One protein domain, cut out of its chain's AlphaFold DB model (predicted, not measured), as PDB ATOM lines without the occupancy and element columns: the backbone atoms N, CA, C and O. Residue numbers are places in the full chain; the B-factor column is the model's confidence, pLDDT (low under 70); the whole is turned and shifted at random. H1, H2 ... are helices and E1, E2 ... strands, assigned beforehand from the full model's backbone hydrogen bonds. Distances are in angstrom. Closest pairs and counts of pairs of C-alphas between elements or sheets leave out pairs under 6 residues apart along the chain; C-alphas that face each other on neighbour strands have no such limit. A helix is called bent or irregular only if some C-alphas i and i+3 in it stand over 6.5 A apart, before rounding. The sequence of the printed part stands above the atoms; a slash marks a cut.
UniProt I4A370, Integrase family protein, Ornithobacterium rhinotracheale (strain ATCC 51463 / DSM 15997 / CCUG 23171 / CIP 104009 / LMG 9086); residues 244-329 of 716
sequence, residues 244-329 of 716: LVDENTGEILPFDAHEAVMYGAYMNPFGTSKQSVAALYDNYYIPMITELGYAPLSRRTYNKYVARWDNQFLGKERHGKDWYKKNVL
ATOM      1  N   LEU A 244     123.457 124.408 185.673       79.25
ATOM      2  CA  LEU A 244     124.886 124.150 185.579       79.25
ATOM      3  C   LEU A 244     125.498 124.334 186.964       79.25
ATOM      4  O   LEU A 244     125.194 125.313 187.643       79.25
ATOM      5  N   VAL A 245     126.369 123.415 187.365       80.44
ATOM      6  CA  VAL A 245     127.088 123.473 188.640       80.44
ATOM      7  C   VAL A 245     128.577 123.547 188.340       80.44
ATOM      8  O   VAL A 245     129.073 122.799 187.499       80.44
ATOM      9  N   ASP A 246     129.284 124.457 189.001       77.44
ATOM     10  CA  ASP A 246     130.743 124.495 188.949       77.44
ATOM     11  C   ASP A 246     131.310 123.271 189.684       77.44
ATOM     12  O   ASP A 246     131.098 123.092 190.883       77.44
ATOM     13  N   GLU A 247     132.036 122.417 188.960       77.94
ATOM     14  CA  GLU A 247     132.596 121.164 189.480       77.94
ATOM     15  C   GLU A 247     133.618 121.376 190.611       77.94
ATOM     16  O   GLU A 247     133.827 120.472 191.421       77.94
ATOM     17  N   ASN A 248     134.242 122.558 190.699       77.31
ATOM     18  CA  ASN A 248     135.270 122.852 191.701       77.31
ATOM     19  C   ASN A 248     134.703 123.475 192.980       77.31
ATOM     20  O   ASN A 248     135.206 123.209 194.072       77.31
ATOM     21  N   THR A 249     133.693 124.337 192.853       78.81
ATOM     22  CA  THR A 249     133.127 125.108 193.976       78.81
ATOM     23  C   THR A 249     131.779 124.567 194.450       78.81
ATOM     24  O   THR A 249     131.378 124.832 195.582       78.81
ATOM     25  N   GLY A 250     131.091 123.781 193.615       78.19
ATOM     26  CA  GLY A 250     129.740 123.283 193.867       78.19
ATOM     27  C   GLY A 250     128.649 124.350 193.731       78.19
ATOM     28  O   GLY A 250     127.498 124.082 194.075       78.19
ATOM     29  N   GLU A 251     128.981 125.558 193.261       81.94
ATOM     30  CA  GLU A 251     128.017 126.646 193.091       81.94
ATOM     31  C   GLU A 251     127.141 126.432 191.849       81.94
ATOM     32  O   GLU A 251     127.630 126.101 190.766       81.94
ATOM     33  N   ILE A 252     125.830 126.652 191.997       78.69
ATOM     34  CA  ILE A 252     124.885 126.656 190.875       78.69
ATOM     35  C   ILE A 252     125.061 127.967 190.109       78.69
ATOM     36  O   ILE A 252     124.896 129.058 190.662       78.69
ATOM     37  N   LEU A 253     125.386 127.861 188.823       78.69
ATOM     38  CA  LEU A 253     125.575 129.010 187.952       78.69
ATOM     39  C   LEU A 253     124.234 129.710 187.666       78.69
ATOM     40  O   LEU A 253     123.191 129.063 187.573       78.69
ATOM     41  N   PRO A 254     124.245 131.040 187.460       74.88
ATOM     42  CA  PRO A 254     123.026 131.823 187.247       74.88
ATOM     43  C   PRO A 254     122.329 131.537 185.908       74.88
ATOM     44  O   PRO A 254     121.194 131.967 185.717       74.88
ATOM     45  N   PHE A 255     123.005 130.850 184.985       79.81
ATOM     46  CA  PHE A 255     122.485 130.481 183.672       79.81
ATOM     47  C   PHE A 255     122.315 128.971 183.579       79.81
ATOM     48  O   PHE A 255     123.151 128.207 184.062       79.81
ATOM     49  N   ASP A 256     121.265 128.552 182.884       86.19
ATOM     50  CA  ASP A 256     121.071 127.146 182.547       86.19
ATOM     51  C   ASP A 256     121.892 126.742 181.305       86.19
ATOM     52  O   ASP A 256     122.409 127.588 180.566       86.19
ATOM     53  N   ALA A 257     122.007 125.435 181.058       85.31
ATOM     54  CA  ALA A 257     122.773 124.890 179.939       85.31
ATOM     55  C   ALA A 257     122.320 125.442 178.575       85.31
ATOM     56  O   ALA A 257     123.147 125.723 177.706       85.31
ATOM     57  N   HIS A 258     121.015 125.648 178.382       88.62
ATOM     58  CA  HIS A 258     120.495 126.222 177.148       88.62
ATOM     59  C   HIS A 258     120.876 127.702 177.011       88.62
ATOM     60  O   HIS A 258     121.364 128.089 175.953       88.62
ATOM     61  N   GLU A 259     120.698 128.527 178.045       87.31
ATOM     62  CA  GLU A 259     121.053 129.953 178.045       87.31
ATOM     63  C   GLU A 259     122.545 130.154 177.801       87.31
ATOM     64  O   GLU A 259     122.916 130.947 176.932       87.31
ATOM     65  N   ALA A 260     123.396 129.382 178.481       87.19
ATOM     66  CA  ALA A 260     124.843 129.444 178.308       87.19
ATOM     67  C   ALA A 260     125.251 129.181 176.848       87.19
ATOM     68  O   ALA A 260     125.975 129.983 176.248       87.19
ATOM     69  N   VAL A 261     124.730 128.112 176.233       89.00
ATOM     70  CA  VAL A 261     125.046 127.771 174.837       89.00
ATOM     71  C   VAL A 261     124.418 128.769 173.862       89.00
ATOM     72  O   VAL A 261     125.075 129.176 172.904       89.00
ATOM     73  N   MET A 262     123.176 129.214 174.086       90.00
ATOM     74  CA  MET A 262     122.510 130.198 173.222       90.00
ATOM     75  C   MET A 262     123.247 131.535 173.202       90.00
ATOM     76  O   MET A 262     123.495 132.096 172.131       90.00
ATOM     77  N   TYR A 263     123.591 132.059 174.378       89.25
ATOM     78  CA  TYR A 263     124.289 133.330 174.506       89.25
ATOM     79  C   TYR A 263     125.740 133.214 174.045       89.25
ATOM     80  O   TYR A 263     126.210 134.112 173.348       89.25
ATOM     81  N   GLY A 264     126.410 132.090 174.318       87.00
ATOM     82  CA  GLY A 264     127.731 131.776 173.767       87.00
ATOM     83  C   GLY A 264     127.738 131.778 172.237       87.00
ATOM     84  O   GLY A 264     128.529 132.500 171.623       87.00
ATOM     85  N   ALA A 265     126.789 131.068 171.616       87.25
ATOM     86  CA  ALA A 265     126.604 131.052 170.166       87.25
ATOM     87  C   ALA A 265     126.347 132.462 169.620       87.25
ATOM     88  O   ALA A 265     126.923 132.875 168.614       87.25
ATOM     89  N   TYR A 266     125.481 133.227 170.288       87.19
ATOM     90  CA  TYR A 266     125.112 134.569 169.858       87.19
ATOM     91  C   TYR A 266     126.265 135.575 169.950       87.19
ATOM     92  O   TYR A 266     126.416 136.389 169.032       87.19
ATOM     93  N   MET A 267     127.046 135.536 171.033       85.94
ATOM     94  CA  MET A 267     128.224 136.384 171.230       85.94
ATOM     95  C   MET A 267     129.319 136.055 170.218       85.94
ATOM     96  O   MET A 267     129.916 136.978 169.674       85.94
ATOM     97  N   ASN A 268     129.525 134.764 169.931       83.06
ATOM     98  CA  ASN A 268     130.578 134.263 169.048       83.06
ATOM     99  C   ASN A 268     131.972 134.862 169.377       83.06
ATOM    100  O   ASN A 268     132.614 135.414 168.482       83.06
ATOM    101  N   PRO A 269     132.443 134.775 170.640       71.94
ATOM    102  CA  PRO A 269     133.602 135.528 171.151       71.94
ATOM    103  C   PRO A 269     134.931 135.236 170.431       71.94
ATOM    104  O   PRO A 269     135.865 136.029 170.492       71.94
ATOM    105  N   PHE A 270     135.025 134.112 169.714       68.69
ATOM    106  CA  PHE A 270     136.232 133.696 168.986       68.69
ATOM    107  C   PHE A 270     136.036 133.626 167.465       68.69
ATOM    108  O   PHE A 270     136.926 133.190 166.735       68.69
ATOM    109  N   GLY A 271     134.869 134.034 166.964       67.94
ATOM    110  CA  GLY A 271     134.582 134.017 165.537       67.94
ATOM    111  C   GLY A 271     135.157 135.233 164.819       67.94
ATOM    112  O   GLY A 271     134.963 136.372 165.230       67.94
ATOM    113  N   THR A 272     135.806 135.008 163.678       63.09
ATOM    114  CA  THR A 272     136.384 136.082 162.851       63.09
ATOM    115  C   THR A 272     135.337 136.913 162.105       63.09
ATOM    116  O   THR A 272     135.630 138.023 161.664       63.09
ATOM    117  N   SER A 273     134.115 136.396 161.941       71.69
ATOM    118  CA  SER A 273     133.043 137.060 161.196       71.69
ATOM    119  C   SER A 273     131.676 136.905 161.857       71.69
ATOM    120  O   SER A 273     131.372 135.926 162.543       71.69
ATOM    121  N   LYS A 274     130.820 137.906 161.627       75.19
ATOM    122  CA  LYS A 274     129.440 137.920 162.109       75.19
ATOM    123  C   LYS A 274     128.619 136.881 161.342       75.19
ATOM    124  O   LYS A 274     128.261 137.101 160.188       75.19
ATOM    125  N   GLN A 275     128.282 135.777 162.001       81.12
ATOM    126  CA  GLN A 275     127.416 134.749 161.428       81.12
ATOM    127  C   GLN A 275     125.929 135.089 161.597       81.12
ATOM    128  O   GLN A 275     125.518 135.837 162.494       81.12
ATOM    129  N   SER A 276     125.098 134.538 160.711       85.56
ATOM    130  CA  SER A 276     123.648 134.688 160.810       85.56
ATOM    131  C   SER A 276     123.116 133.931 162.033       85.56
ATOM    132  O   SER A 276     123.647 132.898 162.427       85.56
ATOM    133  N   VAL A 277     122.032 134.430 162.635       85.81
ATOM    134  CA  VAL A 277     121.383 133.765 163.786       85.81
ATOM    135  C   VAL A 277     120.932 132.342 163.422       85.81
ATOM    136  O   VAL A 277     120.957 131.459 164.269       85.81
ATOM    137  N   ALA A 278     120.571 132.120 162.152       87.56
ATOM    138  CA  ALA A 278     120.232 130.808 161.609       87.56
ATOM    139  C   ALA A 278     121.424 129.844 161.649       87.56
ATOM    140  O   ALA A 278     121.315 128.770 162.224       87.56
ATOM    141  N   ALA A 279     122.572 130.268 161.110       87.44
ATOM    142  CA  ALA A 279     123.777 129.447 161.077       87.44
ATOM    143  C   ALA A 279     124.279 129.108 162.489       87.44
ATOM    144  O   ALA A 279     124.685 127.981 162.734       87.44
ATOM    145  N   LEU A 280     124.192 130.052 163.432       88.38
ATOM    146  CA  LEU A 280     124.555 129.811 164.833       88.38
ATOM    147  C   LEU A 280     123.629 128.790 165.511       88.38
ATOM    148  O   LEU A 280     124.080 127.993 166.328       88.38
ATOM    149  N   TYR A 281     122.342 128.790 165.162       90.00
ATOM    150  CA  TYR A 281     121.400 127.798 165.669       90.00
ATOM    151  C   TYR A 281     121.721 126.394 165.128       90.00
ATOM    152  O   TYR A 281     121.869 125.460 165.912       90.00
ATOM    153  N   ASP A 282     121.879 126.268 163.807       90.00
ATOM    154  CA  ASP A 282     122.063 124.970 163.147       90.00
ATOM    155  C   ASP A 282     123.460 124.373 163.403       90.00
ATOM    156  O   ASP A 282     123.581 123.187 163.697       90.00
ATOM    157  N   ASN A 283     124.515 125.194 163.342       88.00
ATOM    158  CA  ASN A 283     125.903 124.713 163.339       88.00
ATOM    159  C   ASN A 283     126.585 124.751 164.711       88.00
ATOM    160  O   ASN A 283     127.647 124.153 164.860       88.00
ATOM    161  N   TYR A 284     126.036 125.476 165.691       87.75
ATOM    162  CA  TYR A 284     126.667 125.630 167.006       87.75
ATOM    163  C   TYR A 284     125.742 125.203 168.143       87.75
ATOM    164  O   TYR A 284     126.095 124.324 168.923       87.75
ATOM    165  N   TYR A 285     124.535 125.769 168.219       90.44
ATOM    166  CA  TYR A 285     123.613 125.468 169.313       90.44
ATOM    167  C   TYR A 285     123.152 124.003 169.313       90.44
ATOM    168  O   TYR A 285     123.249 123.354 170.351       90.44
ATOM    169  N   ILE A 286     122.676 123.474 168.174       91.69
ATOM    170  CA  ILE A 286     122.203 122.079 168.095       91.69
ATOM    171  C   ILE A 286     123.318 121.072 168.437       91.69
ATOM    172  O   ILE A 286     123.069 120.218 169.291       91.69
ATOM    173  N   PRO A 287     124.526 121.137 167.838       91.56
ATOM    174  CA  PRO A 287     125.589 120.188 168.168       91.56
ATOM    175  C   PRO A 287     126.004 120.259 169.640       91.56
ATOM    176  O   PRO A 287     126.010 119.234 170.316       91.56
ATOM    177  N   MET A 288     126.253 121.465 170.159       87.38
ATOM    178  CA  MET A 288     126.765 121.662 171.520       87.38
ATOM    179  C   MET A 288     125.764 121.216 172.592       87.38
ATOM    180  O   MET A 288     126.133 120.561 173.561       87.38
ATOM    181  N   ILE A 289     124.475 121.530 172.430       89.50
ATOM    182  CA  ILE A 289     123.470 121.148 173.432       89.50
ATOM    183  C   ILE A 289     123.225 119.633 173.451       89.50
ATOM    184  O   ILE A 289     122.946 119.070 174.508       89.50
ATOM    185  N   THR A 290     123.389 118.980 172.295       89.81
ATOM    186  CA  THR A 290     123.305 117.521 172.159       89.81
ATOM    187  C   THR A 290     124.517 116.842 172.797       89.81
ATOM    188  O   THR A 290     124.356 115.822 173.462       89.81
ATOM    189  N   GLU A 291     125.715 117.414 172.640       88.50
ATOM    190  CA  GLU A 291     126.943 116.942 173.294       88.50
ATOM    191  C   GLU A 291     126.846 117.025 174.824       88.50
ATOM    192  O   GLU A 291     127.236 116.092 175.520       88.50
ATOM    193  N   LEU A 292     126.213 118.081 175.345       84.81
ATOM    194  CA  LEU A 292     125.885 118.226 176.769       84.81
ATOM    195  C   LEU A 292     124.756 117.287 177.249       84.81
ATOM    196  O   LEU A 292     124.371 117.344 178.415       84.81
ATOM    197  N   GLY A 293     124.207 116.435 176.376       86.69
ATOM    198  CA  GLY A 293     123.187 115.441 176.718       86.69
ATOM    199  C   GLY A 293     121.750 115.972 176.772       86.69
ATOM    200  O   GLY A 293     120.853 115.258 177.226       86.69
ATOM    201  N   TYR A 294     121.498 117.196 176.300       86.62
ATOM    202  CA  TYR A 294     120.178 117.829 176.326       86.62
ATOM    203  C   TYR A 294     119.504 117.836 174.947       86.62
ATOM    204  O   TYR A 294     120.142 117.920 173.898       86.62
ATOM    205  N   ALA A 295     118.169 117.791 174.932       87.50
ATOM    206  CA  ALA A 295     117.401 117.861 173.692       87.50
ATOM    207  C   ALA A 295     117.379 119.300 173.132       87.50
ATOM    208  O   ALA A 295     117.031 120.236 173.859       87.50
ATOM    209  N   PRO A 296     117.681 119.516 171.838       88.56
ATOM    210  CA  PRO A 296     117.707 120.852 171.263       88.56
ATOM    211  C   PRO A 296     116.313 121.491 171.238       88.56
ATOM    212  O   PRO A 296     115.317 120.903 170.819       88.56
ATOM    213  N   LEU A 297     116.258 122.752 171.656       89.06
ATOM    214  CA  LEU A 297     115.033 123.555 171.609       89.06
ATOM    215  C   LEU A 297     114.723 124.034 170.201       89.06
ATOM    216  O   LEU A 297     115.623 124.267 169.406       89.06
ATOM    217  N   SER A 298     113.442 124.286 169.926       89.31
ATOM    218  CA  SER A 298     113.011 124.789 168.623       89.31
ATOM    219  C   SER A 298     113.632 126.148 168.276       89.31
ATOM    220  O   SER A 298     113.756 127.038 169.122       89.31
ATOM    221  N   ARG A 299     113.903 126.365 166.983       87.31
ATOM    222  CA  ARG A 299     114.453 127.624 166.448       87.31
ATOM    223  C   ARG A 299     113.644 128.862 166.832       87.31
ATOM    224  O   ARG A 299     114.201 129.931 167.065       87.31
ATOM    225  N   ARG A 300     112.316 128.729 166.931       86.44
ATOM    226  CA  ARG A 300     111.431 129.805 167.409       86.44
ATOM    227  C   ARG A 300     111.772 130.213 168.843       86.44
ATOM    228  O   ARG A 300     111.798 131.403 169.143       86.44
ATOM    229  N   THR A 301     112.022 129.236 169.711       85.56
ATOM    230  CA  THR A 301     112.393 129.465 171.112       85.56
ATOM    231  C   THR A 301     113.779 130.091 171.192       85.56
ATOM    232  O   THR A 301     113.918 131.134 171.818       85.56
ATOM    233  N   TYR A 302     114.755 129.550 170.459       87.56
ATOM    234  CA  TYR A 302     116.098 130.129 170.345       87.56
ATOM    235  C   TYR A 302     116.065 131.610 169.934       87.56
ATOM    236  O   TYR A 302     116.574 132.476 170.646       87.56
ATOM    237  N   ASN A 303     115.371 131.933 168.837       88.00
ATOM    238  CA  ASN A 303     115.247 133.311 168.357       88.00
ATOM    239  C   ASN A 303     114.578 134.226 169.392       88.00
ATOM    240  O   ASN A 303     114.991 135.373 169.542       88.00
ATOM    241  N   LYS A 304     113.559 133.734 170.110       85.94
ATOM    242  CA  LYS A 304     112.882 134.498 171.166       85.94
ATOM    243  C   LYS A 304     113.838 134.850 172.306       85.94
ATOM    244  O   LYS A 304     113.780 135.972 172.794       85.94
ATOM    245  N   TYR A 305     114.683 133.908 172.728       85.12
ATOM    246  CA  TYR A 305     115.640 134.122 173.815       85.12
ATOM    247  C   TYR A 305     116.753 135.067 173.405       85.12
ATOM    248  O   TYR A 305     117.055 135.985 174.152       85.12
ATOM    249  N   VAL A 306     117.291 134.903 172.199       85.38
ATOM    250  CA  VAL A 306     118.337 135.765 171.644       85.38
ATOM    251  C   VAL A 306     117.844 137.198 171.385       85.38
ATOM    252  O   VAL A 306     118.605 138.147 171.557       85.38
ATOM    253  N   ALA A 307     116.575 137.375 171.010       83.94
ATOM    254  CA  ALA A 307     115.985 138.684 170.727       83.94
ATOM    255  C   ALA A 307     115.460 139.432 171.969       83.94
ATOM    256  O   ALA A 307     114.825 140.477 171.811       83.94
ATOM    257  N   ARG A 308     115.665 138.914 173.189       83.06
ATOM    258  CA  ARG A 308     115.258 139.631 174.402       83.06
ATOM    259  C   ARG A 308     116.013 140.959 174.533       83.06
ATOM    260  O   ARG A 308     117.148 141.097 174.083       83.06
ATOM    261  N   TRP A 309     115.354 141.945 175.138       72.88
ATOM    262  CA  TRP A 309     115.871 143.310 175.250       72.88
ATOM    263  C   TRP A 309     117.140 143.406 176.107       72.88
ATOM    264  O   TRP A 309     118.079 144.116 175.761       72.88
ATOM    265  N   ASP A 310     117.191 142.655 177.203       78.06
ATOM    266  CA  ASP A 310     118.347 142.528 178.093       78.06
ATOM    267  C   ASP A 310     119.598 141.986 177.381       78.06
ATOM    268  O   ASP A 310     120.711 142.389 177.711       78.06
ATOM    269  N   ASN A 311     119.462 141.207 176.306       83.94
ATOM    270  CA  ASN A 311     120.620 140.752 175.525       83.94
ATOM    271  C   ASN A 311     121.358 141.866 174.768       83.94
ATOM    272  O   ASN A 311     122.394 141.601 174.152       83.94
ATOM    273  N   GLN A 312     120.894 143.119 174.820       81.75
ATOM    274  CA  GLN A 312     121.657 144.267 174.321       81.75
ATOM    275  C   GLN A 312     123.082 144.327 174.904       81.75
ATOM    276  O   GLN A 312     124.005 144.777 174.221       81.75
ATOM    277  N   PHE A 313     123.291 143.813 176.125       84.94
ATOM    278  CA  PHE A 313     124.609 143.724 176.766       84.94
ATOM    279  C   PHE A 313     125.567 142.768 176.034       84.94
ATOM    280  O   PHE A 313     126.754 143.071 175.907       84.94
ATOM    281  N   LEU A 314     125.045 141.683 175.449       85.25
ATOM    282  CA  LEU A 314     125.814 140.736 174.626       85.25
ATOM    283  C   LEU A 314     126.271 141.363 173.297       85.25
ATOM    284  O   LEU A 314     127.222 140.898 172.666       85.25
ATOM    285  N   GLY A 315     125.622 142.456 172.879       82.88
ATOM    286  CA  GLY A 315     125.976 143.215 171.680       82.88
ATOM    287  C   GLY A 315     127.402 143.769 171.705       82.88
ATOM    288  O   GLY A 315     127.972 144.001 170.640       82.88
ATOM    289  N   LYS A 316     128.004 143.936 172.891       85.88
ATOM    290  CA  LYS A 316     129.404 144.351 173.032       85.88
ATOM    291  C   LYS A 316     130.364 143.370 172.365       85.88
ATOM    292  O   LYS A 316     131.248 143.816 171.638       85.88
ATOM    293  N   GLU A 317     130.152 142.077 172.580       86.00
ATOM    294  CA  GLU A 317     130.976 141.026 171.984       86.00
ATOM    295  C   GLU A 317     130.563 140.775 170.532       86.00
ATOM    296  O   GLU A 317     131.378 140.823 169.617       86.00
ATOM    297  N   ARG A 318     129.255 140.660 170.281       83.94
ATOM    298  CA  ARG A 318     128.724 140.316 168.954       83.94
ATOM    299  C   ARG A 318     128.941 141.382 167.875       83.94
ATOM    300  O   ARG A 318     129.039 141.065 166.688       83.94
ATOM    301  N   HIS A 319     128.856 142.661 168.233       83.94
ATOM    302  CA  HIS A 319     128.933 143.783 167.284       83.94
ATOM    303  C   HIS A 319     130.188 144.637 167.471       83.94
ATOM    304  O   HIS A 319     130.430 145.546 166.676       83.94
ATOM    305  N   GLY A 320     130.987 144.334 168.492       83.62
ATOM    306  CA  GLY A 320     132.179 145.080 168.846       83.62
ATOM    307  C   GLY A 320     131.900 146.293 169.735       83.62
ATOM    308  O   GLY A 320     130.803 146.863 169.794       83.62
ATOM    309  N   LYS A 321     132.965 146.723 170.416       83.69
ATOM    310  CA  LYS A 321     132.944 147.798 171.418       83.69
ATOM    311  C   LYS A 321     132.419 149.127 170.866       83.69
ATOM    312  O   LYS A 321     131.694 149.825 171.571       83.69
ATOM    313  N   ASP A 322     132.746 149.470 169.624       79.81
ATOM    314  CA  ASP A 322     132.351 150.751 169.023       79.81
ATOM    315  C   ASP A 322     130.863 150.812 168.682       79.81
ATOM    316  O   ASP A 322     130.218 151.834 168.922       79.81
ATOM    317  N   TRP A 323     130.291 149.718 168.166       85.38
ATOM    318  CA  TRP A 323     128.849 149.637 167.936       85.38
ATOM    319  C   TRP A 323     128.091 149.735 169.262       85.38
ATOM    320  O   TRP A 323     127.130 150.499 169.365       85.38
ATOM    321  N   TYR A 324     128.569 149.029 170.290       86.62
ATOM    322  CA  TYR A 324     127.961 149.031 171.619       86.62
ATOM    323  C   TYR A 324     127.968 150.421 172.260       86.62
ATOM    324  O   TYR A 324     126.932 150.884 172.735       86.62
ATOM    325  N   LYS A 325     129.101 151.134 172.189       82.12
ATOM    326  CA  LYS A 325     129.217 152.524 172.657       82.12
ATOM    327  C   LYS A 325     128.214 153.476 171.997       82.12
ATOM    328  O   LYS A 325     127.763 154.414 172.639       82.12
ATOM    329  N   LYS A 326     127.896 153.265 170.716       79.69
ATOM    330  CA  LYS A 326     127.012 154.154 169.944       79.69
ATOM    331  C   LYS A 326     125.524 153.838 170.105       79.69
ATOM    332  O   LYS A 326     124.722 154.758 170.014       79.69
ATOM    333  N   ASN A 327     125.164 152.566 170.292       80.38
ATOM    334  CA  ASN A 327     123.768 152.114 170.219       80.38
ATOM    335  C   ASN A 327     123.174 151.681 171.565       80.38
ATOM    336  O   ASN A 327     121.955 151.698 171.701       80.38
ATOM    337  N   VAL A 328     124.001 151.267 172.532       83.69
ATOM    338  CA  VAL A 328     123.527 150.653 173.788       83.69
ATOM    339  C   VAL A 328     124.063 151.370 175.021       83.69
ATOM    340  O   VAL A 328     123.329 151.551 175.989       83.69
ATOM    341  N   LEU A 329     125.339 151.767 175.011       82.88
ATOM    342  CA  LEU A 329     125.961 152.402 176.167       82.88
ATOM    343  C   LEU A 329     125.240 153.710 176.509       82.88
ATOM    344  O   LEU A 329     125.112 154.608 175.678       82.88
TER     345      LEU A 329
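Overview. This is residues 244 to 329 of the 716 residues of the protein "Integrase family protein" of Ornithobacterium rhinotracheale (strain ATCC 51463 / DSM 15997 / CCUG 23171 / CIP 104009 / LMG 9086) (UniProt I4A370). The longest helix, H2, folds back beside H1 in a helical hairpin, with H3 packed crosswise on H1, which is the core of the model. H4 packs on H1 with its closest approach at Met 267, and H5 follows it at a corner, far out from the core; E1 leads into H1 from another end, where residues 246 to 251 stick out. The printed part has 86 residues with one named strand and five named helices, in the order E1, H1, H2, H3, H4, H5, and its class is mostly helix. It is compact, with a radius of gyration of the C-alphas of 13.8 A, and spans 38 by 30 by 24 A.

Along the chain. Find C-alpha 277 at (121.383, 133.765, 163.786); from there H2, residues 277 to 291, runs 20.1 A to C-alpha 291 at (126.943, 116.942, 173.294). Before it, look for H1, residues 257 to 267, 15.4 A long, and E1, residues 252 to 256, 9.2 A long. After it come H3, residues 299 to 306, 10.4 A, and H4, residues 309 to 319, 15.3 A. H5, residues 321 to 327, runs 10.2 A and ends at C-alpha 327 at (123.768, 152.114, 170.219). H2 and H4 are irregular, but only just: C-alphas 283 and 286 are 6.6 A apart, and C-alphas 310 and 313 are 6.51 A apart.

Arrangement. Start at H2 and H1, a helical hairpin: they touch, with the C-alphas of Leu 280 and Ala 265 closest at 5.8 A, and run opposite ways at 35.3 degrees, a tilt only just steep. H1 is the hub. It touches H3, where the closest C-alphas, those of Met 262 and Tyr 302, are 7.0 A apart, at 73 degrees, only just about perpendicular. H1 also touches H4, with the C-alphas of Met 267 and Arg 318 closest at 4.6 A, the same way at a steep tilt of 50 degrees. H2, with residues 277 to 281 alone, only just touches H3, with 3 pairs of C-alphas within 8 A; the closest, those of Tyr 281 and Arg 299, are 7.0 A apart. H4 and H5 touch only at the corner, with the C-alphas of Lys 316 and Tyr 324 closest at 5.1 A. E1 pairs with no named strand, and it is apart from H2, H3, H4 and H5. In H1, H3 and H5 every O i to N i+4 pair is within hydrogen-bond range; H2 has 8 of 11, and H4 has 2 of 7 beside 6 of 8 O i to N i+3 pairs.

Size, cuts and confidence. The C-alphas of Gly 293 and Lys 326 are the two farthest apart, at 39.5 A. The printed part has no cut, and no link between named elements is long. The mean pLDDT of the printed part is 83.8; look for values under 70 at residues 270 to 272, in the short link from H1 to H2.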